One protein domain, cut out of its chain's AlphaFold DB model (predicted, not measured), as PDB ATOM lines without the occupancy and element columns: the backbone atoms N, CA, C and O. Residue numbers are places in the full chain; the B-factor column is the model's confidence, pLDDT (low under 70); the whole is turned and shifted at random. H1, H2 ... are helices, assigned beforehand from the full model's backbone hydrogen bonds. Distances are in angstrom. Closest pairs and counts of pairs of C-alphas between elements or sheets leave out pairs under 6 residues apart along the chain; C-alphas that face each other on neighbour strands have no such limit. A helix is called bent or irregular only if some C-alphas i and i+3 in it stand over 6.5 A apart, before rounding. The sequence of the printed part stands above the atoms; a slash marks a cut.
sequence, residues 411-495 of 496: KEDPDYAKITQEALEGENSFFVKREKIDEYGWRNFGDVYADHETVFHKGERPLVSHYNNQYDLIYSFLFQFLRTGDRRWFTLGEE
ATOM      1  N   LYS A 411     -14.500 -13.569  -7.554       75.12
ATOM      2  CA  LYS A 411     -14.265 -12.611  -8.634       75.12
ATOM      3  C   LYS A 411     -15.125 -11.391  -8.352       75.12
ATOM      4  O   LYS A 411     -16.281 -11.561  -7.972       75.12
ATOM      5  N   GLU A 412     -14.558 -10.201  -8.519       70.44
ATOM      6  CA  GLU A 412     -15.282  -8.941  -8.355       70.44
ATOM      7  C   GLU A 412     -16.421  -8.855  -9.381       70.44
ATOM      8  O   GLU A 412     -16.225  -8.495 -10.538       70.44
ATOM      9  N   ASP A 413     -17.615  -9.235  -8.940       87.12
ATOM     10  CA  ASP A 413     -18.892  -8.953  -9.582       87.12
ATOM     11  C   ASP A 413     -19.647  -8.004  -8.637       87.12
ATOM     12  O   ASP A 413     -20.005  -8.423  -7.528       87.12
ATOM     13  N   PRO A 414     -19.839  -6.725  -9.010       88.38
ATOM     14  CA  PRO A 414     -20.465  -5.735  -8.137       88.38
ATOM     15  C   PRO A 414     -21.898  -6.084  -7.719       88.38
ATOM     16  O   PRO A 414     -22.279  -5.809  -6.579       88.38
ATOM     17  N   ASP A 415     -22.680  -6.706  -8.604       91.31
ATOM     18  CA  ASP A 415     -24.074  -7.056  -8.319       91.31
ATOM     19  C   ASP A 415     -24.130  -8.225  -7.335       91.31
ATOM     20  O   ASP A 415     -24.878  -8.195  -6.354       91.31
ATOM     21  N   TYR A 416     -23.269  -9.224  -7.537       89.19
ATOM     22  CA  TYR A 416     -23.114 -10.319  -6.586       89.19
ATOM     23  C   TYR A 416     -22.604  -9.831  -5.226       89.19
ATOM     24  O   TYR A 416     -23.156 -10.202  -4.188       89.19
ATOM     25  N   ALA A 417     -21.578  -8.971  -5.223       88.44
ATOM     26  CA  ALA A 417     -21.004  -8.394  -4.012       88.44
ATOM     27  C   ALA A 417     -22.078  -7.681  -3.187       88.44
ATOM     28  O   ALA A 417     -22.206  -7.945  -1.990       88.44
ATOM     29  N   LYS A 418     -22.909  -6.863  -3.846       91.06
ATOM     30  CA  LYS A 418     -24.026  -6.162  -3.214       91.06
ATOM     31  C   LYS A 418     -25.001  -7.126  -2.533       91.06
ATOM     32  O   LYS A 418     -25.296  -6.941  -1.357       91.06
ATOM     33  N   ILE A 419     -25.445  -8.179  -3.226       90.25
ATOM     34  CA  ILE A 419     -26.369  -9.180  -2.657       90.25
ATOM     35  C   ILE A 419     -25.741  -9.874  -1.441       90.25
ATOM     36  O   ILE A 419     -26.379 -10.017  -0.398       90.25
ATOM     37  N   THR A 420     -24.476 -10.292  -1.547       92.00
ATOM     38  CA  THR A 420     -23.783 -10.949  -0.429       92.00
ATOM     39  C   THR A 420     -23.543 -10.007   0.752       92.00
ATOM     40  O   THR A 420     -23.588 -10.446   1.897       92.00
ATOM     41  N   GLN A 421     -23.339  -8.712   0.506       92.31
ATOM     42  CA  GLN A 421     -23.189  -7.722   1.566       92.31
ATOM     43  C   GLN A 421     -24.516  -7.466   2.291       92.31
ATOM     44  O   GLN A 421     -24.524  -7.438   3.517       92.31
ATOM     45  N   GLU A 422     -25.634  -7.353   1.568       93.94
ATOM     46  CA  GLU A 422     -26.972  -7.177   2.161       93.94
ATOM     47  C   GLU A 422     -27.372  -8.337   3.089       93.94
ATOM     48  O   GLU A 422     -28.115  -8.141   4.049       93.94
ATOM     49  N   ALA A 423     -26.849  -9.543   2.854       93.75
ATOM     50  CA  ALA A 423     -27.042 -10.684   3.750       93.75
ATOM     51  C   ALA A 423     -26.323 -10.529   5.108       93.75
ATOM     52  O   ALA A 423     -26.757 -11.118   6.101       93.75
ATOM     53  N   LEU A 424     -25.253  -9.732   5.179       95.56
ATOM     54  CA  LEU A 424     -24.465  -9.506   6.397       95.56
ATOM     55  C   LEU A 424     -24.703  -8.138   7.046       95.56
ATOM     56  O   LEU A 424     -24.483  -7.997   8.249       95.56
ATOM     57  N   GLU A 425     -25.115  -7.136   6.273       95.12
ATOM     58  CA  GLU A 425     -25.225  -5.739   6.696       95.12
ATOM     59  C   GLU A 425     -26.565  -5.114   6.291       95.12
ATOM     60  O   GLU A 425     -27.155  -5.442   5.265       95.12
ATOM     61  N   GLY A 426     -27.033  -4.165   7.102       93.88
ATOM     62  CA  GLY A 426     -28.289  -3.455   6.871       93.88
ATOM     63  C   GLY A 426     -29.535  -4.216   7.334       93.88
ATOM     64  O   GLY A 426     -29.467  -5.276   7.961       93.88
ATOM     65  N   GLU A 427     -30.695  -3.641   7.021       91.94
ATOM     66  CA  GLU A 427     -32.019  -4.053   7.524       91.94
ATOM     67  C   GLU A 427     -32.469  -5.459   7.091       91.94
ATOM     68  O   GLU A 427     -33.363  -6.054   7.706       91.94
ATOM     69  N   ASN A 428     -31.857  -5.982   6.025       90.75
ATOM     70  CA  ASN A 428     -32.143  -7.296   5.449       90.75
ATOM     71  C   ASN A 428     -31.088  -8.351   5.807       90.75
ATOM     72  O   ASN A 428     -31.195  -9.489   5.351       90.75
ATOM     73  N   SER A 429     -30.095  -8.002   6.627       95.56
ATOM     74  CA  SER A 429     -29.089  -8.962   7.068       95.56
ATOM     75  C   SER A 429     -29.704 -10.077   7.911       95.56
ATOM     76  O   SER A 429     -30.680  -9.864   8.638       95.56
ATOM     77  N   PHE A 430     -29.100 -11.265   7.870       95.19
ATOM     78  CA  PHE A 430     -29.545 -12.397   8.688       95.19
ATOM     79  C   PHE A 430     -29.498 -12.079  10.192       95.19
ATOM     80  O   PHE A 430     -30.388 -12.485  10.935       95.19
ATOM     81  N   PHE A 431     -28.539 -11.257  10.629       95.62
ATOM     82  CA  PHE A 431     -28.443 -10.804  12.018       95.62
ATOM     83  C   PHE A 431     -29.622  -9.915  12.441       95.62
ATOM     84  O   PHE A 431     -30.158 -10.090  13.532       95.62
ATOM     85  N   VAL A 432     -30.061  -8.982  11.585       95.19
ATOM     86  CA  VAL A 432     -31.233  -8.137  11.875       95.19
ATOM     87  C   VAL A 432     -32.526  -8.950  11.795       95.19
ATOM     88  O   VAL A 432     -33.408  -8.788  12.639       95.19
ATOM     89  N   LYS A 433     -32.645  -9.858  10.818       93.44
ATOM     90  CA  LYS A 433     -33.810 -10.750  10.684       93.44
ATOM     91  C   LYS A 433     -34.020 -11.627  11.921       93.44
ATOM     92  O   LYS A 433     -35.162 -11.768  12.352       93.44
ATOM     93  N   ARG A 434     -32.943 -12.124  12.532       94.38
ATOM     94  CA  ARG A 434     -32.991 -12.876  13.795       94.38
ATOM     95  C   ARG A 434     -33.665 -12.089  14.919       94.38
ATOM     96  O   ARG A 434     -34.546 -12.605  15.602       94.38
ATOM     97  N   GLU A 435     -33.302 -10.816  15.086       95.06
ATOM     98  CA  GLU A 435     -33.900  -9.937  16.104       95.06
ATOM     99  C   GLU A 435     -35.386  -9.634  15.820       95.06
ATOM    100  O   GLU A 435     -36.173  -9.503  16.756       95.06
ATOM    101  N   LYS A 436     -35.806  -9.583  14.542       92.38
ATOM    102  CA  LYS A 436     -37.200  -9.290  14.131       92.38
ATOM    103  C   LYS A 436     -38.220 -10.349  14.544       92.38
ATOM    104  O   LYS A 436     -39.408 -10.036  14.598       92.38
ATOM    105  N   ILE A 437     -37.790 -11.580  14.800       93.25
ATOM    106  CA  ILE A 437     -38.668 -12.637  15.324       93.25
ATOM    107  C   ILE A 437     -38.204 -13.183  16.668       93.25
ATOM    108  O   ILE A 437     -38.877 -14.042  17.226       93.25
ATOM    109  N   ASP A 438     -37.104 -12.662  17.209       96.31
ATOM    110  CA  ASP A 438     -36.454 -13.191  18.403       96.31
ATOM    111  C   ASP A 438     -36.066 -14.674  18.246       96.31
ATOM    112  O   ASP A 438     -36.379 -15.502  19.101       96.31
ATOM    113  N   GLU A 439     -35.398 -15.009  17.134       96.19
ATOM    114  CA  GLU A 439     -34.876 -16.351  16.811       96.19
ATOM    115  C   GLU A 439     -33.670 -16.688  17.704       96.19
ATOM    116  O   GLU A 439     -32.495 -16.702  17.337       96.19
ATOM    117  N   TYR A 440     -34.012 -16.892  18.965       97.75
ATOM    118  CA  TYR A 440     -33.156 -17.263  20.068       97.75
ATOM    119  C   TYR A 440     -33.879 -18.340  20.889       97.75
ATOM    120  O   TYR A 440     -35.017 -18.728  20.619       97.75
ATOM    121  N   GLY A 441     -33.217 -18.831  21.922       97.69
ATOM    122  CA  GLY A 441     -33.680 -19.925  22.756       97.69
ATOM    123  C   GLY A 441     -33.058 -21.248  22.328       97.69
ATOM    124  O   GLY A 441     -32.616 -21.422  21.195       97.69
ATOM    125  N   TRP A 442     -33.007 -22.195  23.260       96.62
ATOM    126  CA  TRP A 442     -32.290 -23.464  23.097       96.62
ATOM    127  C   TRP A 442     -32.729 -24.311  21.888       96.62
ATOM    128  O   TRP A 442     -31.946 -25.153  21.448       96.62
ATOM    129  N   ARG A 443     -33.962 -24.112  21.398       94.69
ATOM    130  CA  ARG A 443     -34.558 -24.819  20.254       94.69
ATOM    131  C   ARG A 443     -34.371 -24.081  18.924       94.69
ATOM    132  O   ARG A 443     -34.207 -24.742  17.909       94.69
ATOM    133  N   ASN A 444     -34.430 -22.747  18.932       95.31
ATOM    134  CA  ASN A 444     -34.600 -21.945  17.710       95.31
ATOM    135  C   ASN A 444     -33.318 -21.234  17.263       95.31
ATOM    136  O   ASN A 444     -33.151 -20.955  16.079       95.31
ATOM    137  N   PHE A 445     -32.423 -20.906  18.202       96.94
ATOM    138  CA  PHE A 445     -31.154 -20.269  17.862       96.94
ATOM    139  C   PHE A 445     -30.359 -21.160  16.898       96.94
ATOM    140  O   PHE A 445     -30.262 -22.357  17.140       96.94
ATOM    141  N   GLY A 446     -29.814 -20.571  15.831       94.81
ATOM    142  CA  GLY A 446     -29.041 -21.274  14.800       94.81
ATOM    143  C   GLY A 446     -29.808 -21.572  13.503       94.81
ATOM    144  O   GLY A 446     -29.169 -21.811  12.481       94.81
ATOM    145  N   ASP A 447     -31.146 -21.507  13.499       95.25
ATOM    146  CA  ASP A 447     -31.925 -21.529  12.248       95.25
ATOM    147  C   ASP A 447     -31.954 -20.133  11.591       95.25
ATOM    148  O   ASP A 447     -31.219 -19.224  11.989       95.25
ATOM    149  N   VAL A 448     -32.750 -19.978  10.530       94.19
ATOM    150  CA  VAL A 448     -32.901 -18.728   9.787       94.19
ATOM    151  C   VAL A 448     -34.374 -18.415   9.533       94.19
ATOM    152  O   VAL A 448     -35.109 -19.226   8.964       94.19
ATOM    153  N   TYR A 449     -34.770 -17.182   9.850       93.75
ATOM    154  CA  TYR A 449     -36.118 -16.674   9.629       93.75
ATOM    155  C   TYR A 449     -36.496 -16.702   8.142       93.75
ATOM    156  O   TYR A 449     -35.908 -15.992   7.317       93.75
ATOM    157  N   ALA A 450     -37.530 -17.477   7.804       93.12
ATOM    158  CA  ALA A 450     -38.092 -17.576   6.459       93.12
ATOM    159  C   ALA A 450     -39.043 -16.405   6.152       93.12
ATOM    160  O   ALA A 450     -40.233 -16.571   5.891       93.12
ATOM    161  N   ASP A 451     -38.498 -15.187   6.152       89.50
ATOM    162  CA  ASP A 451     -39.258 -13.949   5.959       89.50
ATOM    163  C   ASP A 451     -40.009 -13.872   4.618       89.50
ATOM    164  O   ASP A 451     -41.042 -13.204   4.527       89.50
ATOM    165  N   HIS A 452     -39.555 -14.604   3.599       88.56
ATOM    166  CA  HIS A 452     -40.233 -14.713   2.305       88.56
ATOM    167  C   HIS A 452     -41.647 -15.314   2.405       88.56
ATOM    168  O   HIS A 452     -42.514 -14.976   1.597       88.56
ATOM    169  N   GLU A 453     -41.922 -16.147   3.412       88.81
ATOM    170  CA  GLU A 453     -43.264 -16.690   3.661       88.81
ATOM    171  C   GLU A 453     -44.213 -15.646   4.268       88.81
ATOM    172  O   GLU A 453     -45.430 -15.826   4.294       88.81
ATOM    173  N   THR A 454     -43.671 -14.512   4.719       86.38
ATOM    174  CA  THR A 454     -44.422 -13.470   5.431       86.38
ATOM    175  C   THR A 454     -44.808 -12.281   4.549       86.38
ATOM    176  O   THR A 454     -45.495 -11.375   5.012       86.38
ATOM    177  N   VAL A 455     -44.456 -12.297   3.256       85.94
ATOM    178  CA  VAL A 455     -44.647 -11.171   2.310       85.94
ATOM    179  C   VAL A 455     -46.103 -10.693   2.213       85.94
ATOM    180  O   VAL A 455     -46.353  -9.507   1.997       85.94
ATOM    181  N   PHE A 456     -47.076 -11.588   2.394       87.00
ATOM    182  CA  PHE A 456     -48.506 -11.255   2.355       87.00
ATOM    183  C   PHE A 456     -49.179 -11.256   3.730       87.00
ATOM    184  O   PHE A 456     -50.397 -11.067   3.821       87.00
ATOM    185  N   HIS A 457     -48.411 -11.471   4.798       87.00
ATOM    186  CA  HIS A 457     -48.927 -11.448   6.156       87.00
ATOM    187  C   HIS A 457     -49.303 -10.020   6.555       87.00
ATOM    188  O   HIS A 457     -48.534  -9.079   6.374       87.00
ATOM    189  N   LYS A 458     -50.511  -9.853   7.098       86.31
ATOM    190  CA  LYS A 458     -51.050  -8.552   7.538       86.31
ATOM    191  C   LYS A 458     -51.312  -8.496   9.042       86.31
ATOM    192  O   LYS A 458     -51.884  -7.521   9.520       86.31
ATOM    193  N   GLY A 459     -50.983  -9.564   9.771       81.94
ATOM    194  CA  GLY A 459     -51.184  -9.618  11.215       81.94
ATOM    195  C   GLY A 459     -50.176  -8.745  11.958       81.94
ATOM    196  O   GLY A 459     -49.061  -8.536  11.494       81.94
ATOM    197  N   GLU A 460     -50.564  -8.268  13.140       77.62
ATOM    198  CA  GLU A 460     -49.715  -7.408  13.981       77.62
ATOM    199  C   GLU A 460     -48.500  -8.145  14.568       77.62
ATOM    200  O   GLU A 460     -47.488  -7.525  14.880       77.62
ATOM    201  N   ARG A 461     -48.592  -9.472  14.729       76.00
ATOM    202  CA  ARG A 461     -47.485 -10.315  15.203       76.00
ATOM    203  C   ARG A 461     -46.724 -10.917  14.027       76.00
ATOM    204  O   ARG A 461     -47.394 -11.341  13.083       76.00
ATOM    205  N   PRO A 462     -45.385 -11.034  14.097       80.94
ATOM    206  CA  PRO A 462     -44.619 -11.738  13.077       80.94
ATOM    207  C   PRO A 462     -45.156 -13.156  12.862       80.94
ATOM    208  O   PRO A 462     -45.469 -13.861  13.825       80.94
ATOM    209  N   LEU A 463     -45.279 -13.559  11.599       86.56
ATOM    210  CA  LEU A 463     -45.544 -14.949  11.249       86.56
ATOM    211  C   LEU A 463     -44.243 -15.729  11.442       86.56
ATOM    212  O   LEU A 463     -43.249 -15.443  10.783       86.56
ATOM    213  N   VAL A 464     -44.244 -16.687  12.362       87.75
ATOM    214  CA  VAL A 464     -43.056 -17.494  12.647       87.75
ATOM    215  C   VAL A 464     -42.891 -18.555  11.573       87.75
ATOM    216  O   VAL A 464     -43.770 -19.397  11.404       87.75
ATOM    217  N   SER A 465     -41.754 -18.529  10.889       91.88
ATOM    218  CA  SER A 465     -41.334 -19.592   9.983       91.88
ATOM    219  C   SER A 465     -39.816 -19.656   9.907       91.88
ATOM    220  O   SER A 465     -39.147 -18.633  10.035       91.88
ATOM    221  N   HIS A 466     -39.268 -20.844   9.685       93.75
ATOM    222  CA  HIS A 466     -37.830 -21.059   9.600       93.75
ATOM    223  C   HIS A 466     -37.494 -21.879   8.364       93.75
ATOM    224  O   HIS A 466     -38.247 -22.781   7.984       93.75
ATOM    225  N   TYR A 467     -36.343 -21.594   7.757       93.25
ATOM    226  CA  TYR A 467     -35.904 -22.330   6.578       93.25
ATOM    227  C   TYR A 467     -35.643 -23.805   6.897       93.25
ATOM    228  O   TYR A 467     -35.817 -24.624   5.999       93.25
ATOM    229  N   ASN A 468     -35.232 -24.184   8.119       92.38
ATOM    230  CA  ASN A 468     -34.826 -25.562   8.434       92.38
ATOM    231  C   ASN A 468     -33.800 -26.096   7.408       92.38
ATOM    232  O   ASN A 468     -33.911 -27.207   6.883       92.38
ATOM    233  N   ASN A 469     -32.828 -25.246   7.060       93.94
ATOM    234  CA  ASN A 469     -31.849 -25.443   5.984       93.94
ATOM    235  C   ASN A 469     -32.438 -25.660   4.564       93.94
ATOM    236  O   ASN A 469     -31.755 -26.154   3.665       93.94
ATOM    237  N   GLN A 470     -33.681 -25.252   4.300       91.75
ATOM    238  CA  GLN A 470     -34.185 -25.103   2.934       91.75
ATOM    239  C   GLN A 470     -33.274 -24.140   2.148       91.75
ATOM    240  O   GLN A 470     -32.836 -23.114   2.667       91.75
ATOM    241  N   TYR A 471     -32.980 -24.491   0.892       92.19
ATOM    242  CA  TYR A 471     -32.026 -23.799   0.007       92.19
ATOM    243  C   TYR A 471     -30.546 -23.864   0.435       92.19
ATOM    244  O   TYR A 471     -29.738 -23.092  -0.079       92.19
ATOM    245  N   ASP A 472     -30.173 -24.791   1.325       93.75
ATOM    246  CA  ASP A 472     -28.777 -25.083   1.682       93.75
ATOM    247  C   ASP A 472     -27.985 -23.846   2.151       93.75
ATOM    248  O   ASP A 472     -26.834 -23.605   1.759       93.75
ATOM    249  N   LEU A 473     -28.609 -23.035   3.011       93.62
ATOM    250  CA  LEU A 473     -27.994 -21.822   3.553       93.62
ATOM    251  C   LEU A 473     -26.692 -22.121   4.303       93.62
ATOM    252  O   LEU A 473     -25.718 -21.399   4.108       93.62
ATOM    253  N   ILE A 474     -26.619 -23.225   5.058       94.75
ATOM    254  CA  ILE A 474     -25.394 -23.621   5.775       94.75
ATOM    255  C   ILE A 474     -24.230 -23.807   4.793       94.75
ATOM    256  O   ILE A 474     -23.138 -23.274   5.001       94.75
ATOM    257  N   TYR A 475     -24.463 -24.522   3.686       94.31
ATOM    258  CA  TYR A 475     -23.454 -24.695   2.640       94.31
ATOM    259  C   TYR A 475     -23.039 -23.342   2.058       94.31
ATOM    260  O   TYR A 475     -21.846 -23.067   1.932       94.31
ATOM    261  N   SER A 476     -24.012 -22.483   1.753       93.31
ATOM    262  CA  SER A 476     -23.769 -21.158   1.180       93.31
ATOM    263  C   SER A 476     -22.933 -20.269   2.105       93.31
ATOM    264  O   SER A 476     -21.972 -19.649   1.645       93.31
ATOM    265  N   PHE A 477     -23.233 -20.245   3.406       96.00
ATOM    266  CA  PHE A 477     -22.493 -19.479   4.407       96.00
ATOM    267  C   PHE A 477     -21.054 -19.974   4.540       96.00
ATOM    268  O   PHE A 477     -20.111 -19.196   4.389       96.00
ATOM    269  N   LEU A 478     -20.854 -21.281   4.721       95.38
ATOM    270  CA  LEU A 478     -19.510 -21.849   4.829       95.38
ATOM    271  C   LEU A 478     -18.708 -21.663   3.530       95.38
ATOM    272  O   LEU A 478     -17.515 -21.369   3.579       95.38
ATOM    273  N   PHE A 479     -19.351 -21.742   2.362       94.69
ATOM    274  CA  PHE A 479     -18.712 -21.465   1.076       94.69
ATOM    275  C   PHE A 479     -18.266 -19.998   0.951       94.69
ATOM    276  O   PHE A 479     -17.152 -19.737   0.489       94.69
ATOM    277  N   GLN A 480     -19.084 -19.034   1.396       94.62
ATOM    278  CA  GLN A 480     -18.678 -17.623   1.452       94.62
ATOM    279  C   GLN A 480     -17.537 -17.388   2.440       94.62
ATOM    280  O   GLN A 480     -16.615 -16.629   2.132       94.62
ATOM    281  N   PHE A 481     -17.546 -18.062   3.591       96.06
ATOM    282  CA  PHE A 481     -16.439 -17.995   4.541       96.06
ATOM    283  C   PHE A 481     -15.127 -18.473   3.903       96.06
ATOM    284  O   PHE A 481     -14.133 -17.752   3.955       96.06
ATOM    285  N   LEU A 482     -15.131 -19.624   3.223       95.69
ATOM    286  CA  LEU A 482     -13.943 -20.136   2.527       95.69
ATOM    287  C   LEU A 482     -13.444 -19.194   1.415       95.69
ATOM    288  O   LEU A 482     -12.250 -19.165   1.136       95.69
ATOM    289  N   ARG A 483     -14.335 -18.429   0.769       93.38
ATOM    290  CA  ARG A 483     -13.974 -17.466  -0.289       93.38
ATOM    291  C   ARG A 483     -13.427 -16.145   0.234       93.38
ATOM    292  O   ARG A 483     -12.592 -15.543  -0.431       93.38
ATOM    293  N   THR A 484     -13.954 -15.659   1.353       93.12
ATOM    294  CA  THR A 484     -13.744 -14.272   1.809       93.12
ATOM    295  C   THR A 484     -12.914 -14.175   3.083       93.12
ATOM    296  O   THR A 484     -12.339 -13.126   3.369       93.12
ATOM    297  N   GLY A 485     -12.884 -15.237   3.890       93.88
ATOM    298  CA  GLY A 485     -12.369 -15.190   5.254       93.88
ATOM    299  C   GLY A 485     -13.192 -14.310   6.202       93.88
ATOM    300  O   GLY A 485     -12.753 -14.058   7.327       93.88
ATOM    301  N   ASP A 486     -14.362 -13.808   5.782       94.38
ATOM    302  CA  ASP A 486     -15.217 -13.001   6.648       94.38
ATOM    303  C   ASP A 486     -15.925 -13.904   7.660       94.38
ATOM    304  O   ASP A 486     -16.834 -14.671   7.339       94.38
ATOM    305  N   ARG A 487     -15.493 -13.783   8.916       94.62
ATOM    306  CA  ARG A 487     -16.008 -14.538  10.059       94.62
ATOM    307  C   ARG A 487     -17.527 -14.461  10.213       94.62
ATOM    308  O   ARG A 487     -18.096 -15.401  10.745       94.62
ATOM    309  N   ARG A 488     -18.194 -13.392   9.768       95.56
ATOM    310  CA  ARG A 488     -19.657 -13.285   9.902       95.56
ATOM    311  C   ARG A 488     -20.384 -14.407   9.161       95.56
ATOM    312  O   ARG A 488     -21.369 -14.925   9.674       95.56
ATOM    313  N   TRP A 489     -19.855 -14.836   8.015       97.00
ATOM    314  CA  TRP A 489     -20.356 -16.013   7.305       97.00
ATOM    315  C   TRP A 489     -20.144 -17.302   8.091       97.00
ATOM    316  O   TRP A 489     -21.036 -18.140   8.144       97.00
ATOM    317  N   PHE A 490     -18.978 -17.452   8.723       96.38
ATOM    318  CA  PHE A 490     -18.707 -18.609   9.571       96.38
ATOM    319  C   PHE A 490     -19.662 -18.656  10.760       96.38
ATOM    320  O   PHE A 490     -20.256 -19.696  11.000       96.38
ATOM    321  N   THR A 491     -19.887 -17.517  11.422       95.31
ATOM    322  CA  THR A 491     -20.846 -17.388  12.525       95.31
ATOM    323  C   THR A 491     -22.243 -17.854  12.115       95.31
ATOM    324  O   THR A 491     -22.797 -18.711  12.787       95.31
ATOM    325  N   LEU A 492     -22.773 -17.387  10.979       95.75
ATOM    326  CA  LEU A 492     -24.083 -17.838  10.485       95.75
ATOM    327  C   LEU A 492     -24.131 -19.340  10.149       95.75
ATOM    328  O   LEU A 492     -25.198 -19.938  10.194       95.75
ATOM    329  N   GLY A 493     -23.002 -19.942   9.764       95.62
ATOM    330  CA  GLY A 493     -22.925 -21.360   9.405       95.62
ATOM    331  C   GLY A 493     -22.592 -22.311  10.561       95.62
ATOM    332  O   GLY A 493     -22.789 -23.514  10.401       95.62
ATOM    333  N   GLU A 494     -22.054 -21.811  11.679       93.50
ATOM    334  CA  GLU A 494     -21.614 -22.622  12.828       93.50
ATOM    335  C   GLU A 494     -22.581 -22.603  14.017       93.50
ATOM    336  O   GLU A 494     -22.439 -23.431  14.917       93.50
ATOM    337  N   GLU A 495     -23.495 -21.628  14.074       91.75
ATOM    338  CA  GLU A 495     -24.358 -21.428  15.239       91.75
ATOM    339  C   GLU A 495     -25.217 -22.683  15.551       91.75
ATOM    340  O   GLU A 495     -25.700 -23.343  14.629       91.75
TER     341      GLU A 495
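Overview. This is residues 411 to 495 of the 496 residues of an uncharacterized protein of Thermodesulfatator autotrophicus (UniProt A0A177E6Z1). A helical hairpin of H4 and H5 and the helix H1, apart from H4, make one end of this domain, while the other end is mostly loop, with the short helix H3 in it; H2 lies between the two ends. Residues 412 to 419, of which 414 to 419 belong to H1, stick out from the rest, and the long link of residues 455 to 469 makes a wide loop out from H3 and back to H4. The printed part has 85 residues, with five named helices in the order H1, H2, H3, H4, H5 and no named strand, and its class is all helix. Contacts between the helices are few beyond the hairpin, yet the whole is compact, with a radius of gyration of the C-alphas of 13.6 A and spans of 42 by 29 by 20 A.

Along the chain. Begin at the longest helix, H4, residues 470 to 484. Find C-alpha 470 at (-34.185, -25.103, 2.934); from there H4 runs 23.2 A to C-alpha 484 at (-13.744, -14.272, 1.809). It is irregular, for C-alphas 471 and 474 are 8.8 A apart, and its line is a rough one. Read on to H5, residues 487 to 494, which is 10.2 A long and ends at C-alpha 494 at (-21.614, -22.622, 12.828). Now go back to H1, residues 414 to 424, which starts at C-alpha 414 at (-20.465, -5.735, -8.137) and runs 15.5 A. After it comes H2, residues 430 to 437, 11.3 A long. H3 is residues 451 to 454, 5.2 A from first to last C-alpha.

Arrangement. Look first at H4 and H5, which form a helical hairpin. They touch, with 16 pairs of C-alphas within 8 A, and their closest C-alphas are those of Ile 474 and Gly 493, 4.9 A apart. They run opposite ways at a steep tilt of 36 degrees, only just past shallow. From H5 move to H1: the two are close but not clearly touching, and the closest C-alphas are those of Leu 424 and Arg 488, 7.0 A apart. H5 and H2 are also close but not clearly touching; there the closest C-alphas are those of Phe 430 and Leu 492, 7.9 A apart, and the lines stand at a steep tilt of 55 degrees. H1 and H2 only just touch, with 3 pairs of C-alphas within 8 A, and they touch only at the corner by their link; their closest C-alphas, those of Ala 423 and Phe 430, are 5.8 A apart. Farther on, H3 touches no helix; it is close but not clearly touching to H2, where the closest C-alphas, those of Lys 433 and Asp 451, are 7.9 A apart. H4 is apart from H1, from H2 and from H3. In H5 every backbone O i to N i+4 pair is within hydrogen-bond range, against 6 of 7 in H1, 2 of 4 in H2 and 9 of 11 in H4. H3 is too short for such a pair, but its 1 pair of O i and N i+3 is within range.

Size, cuts and confidence. To see the full extent, take the two C-alphas farthest apart, those of Lys 411 and Glu 460, at 42.4 A. The printed part has no cut. The links from H1 to H2 and from H4 to H5 are tight. Those from H2 to H3, residues 438 to 450, and from H3 to H4, residues 455 to 469, are long; the C-alphas of the second lie 9 to 22 A from the mean of the C-alphas. In the B-factor column the mean pLDDT of the printed part of this predicted model is 91.9, and no printed residue is under 70.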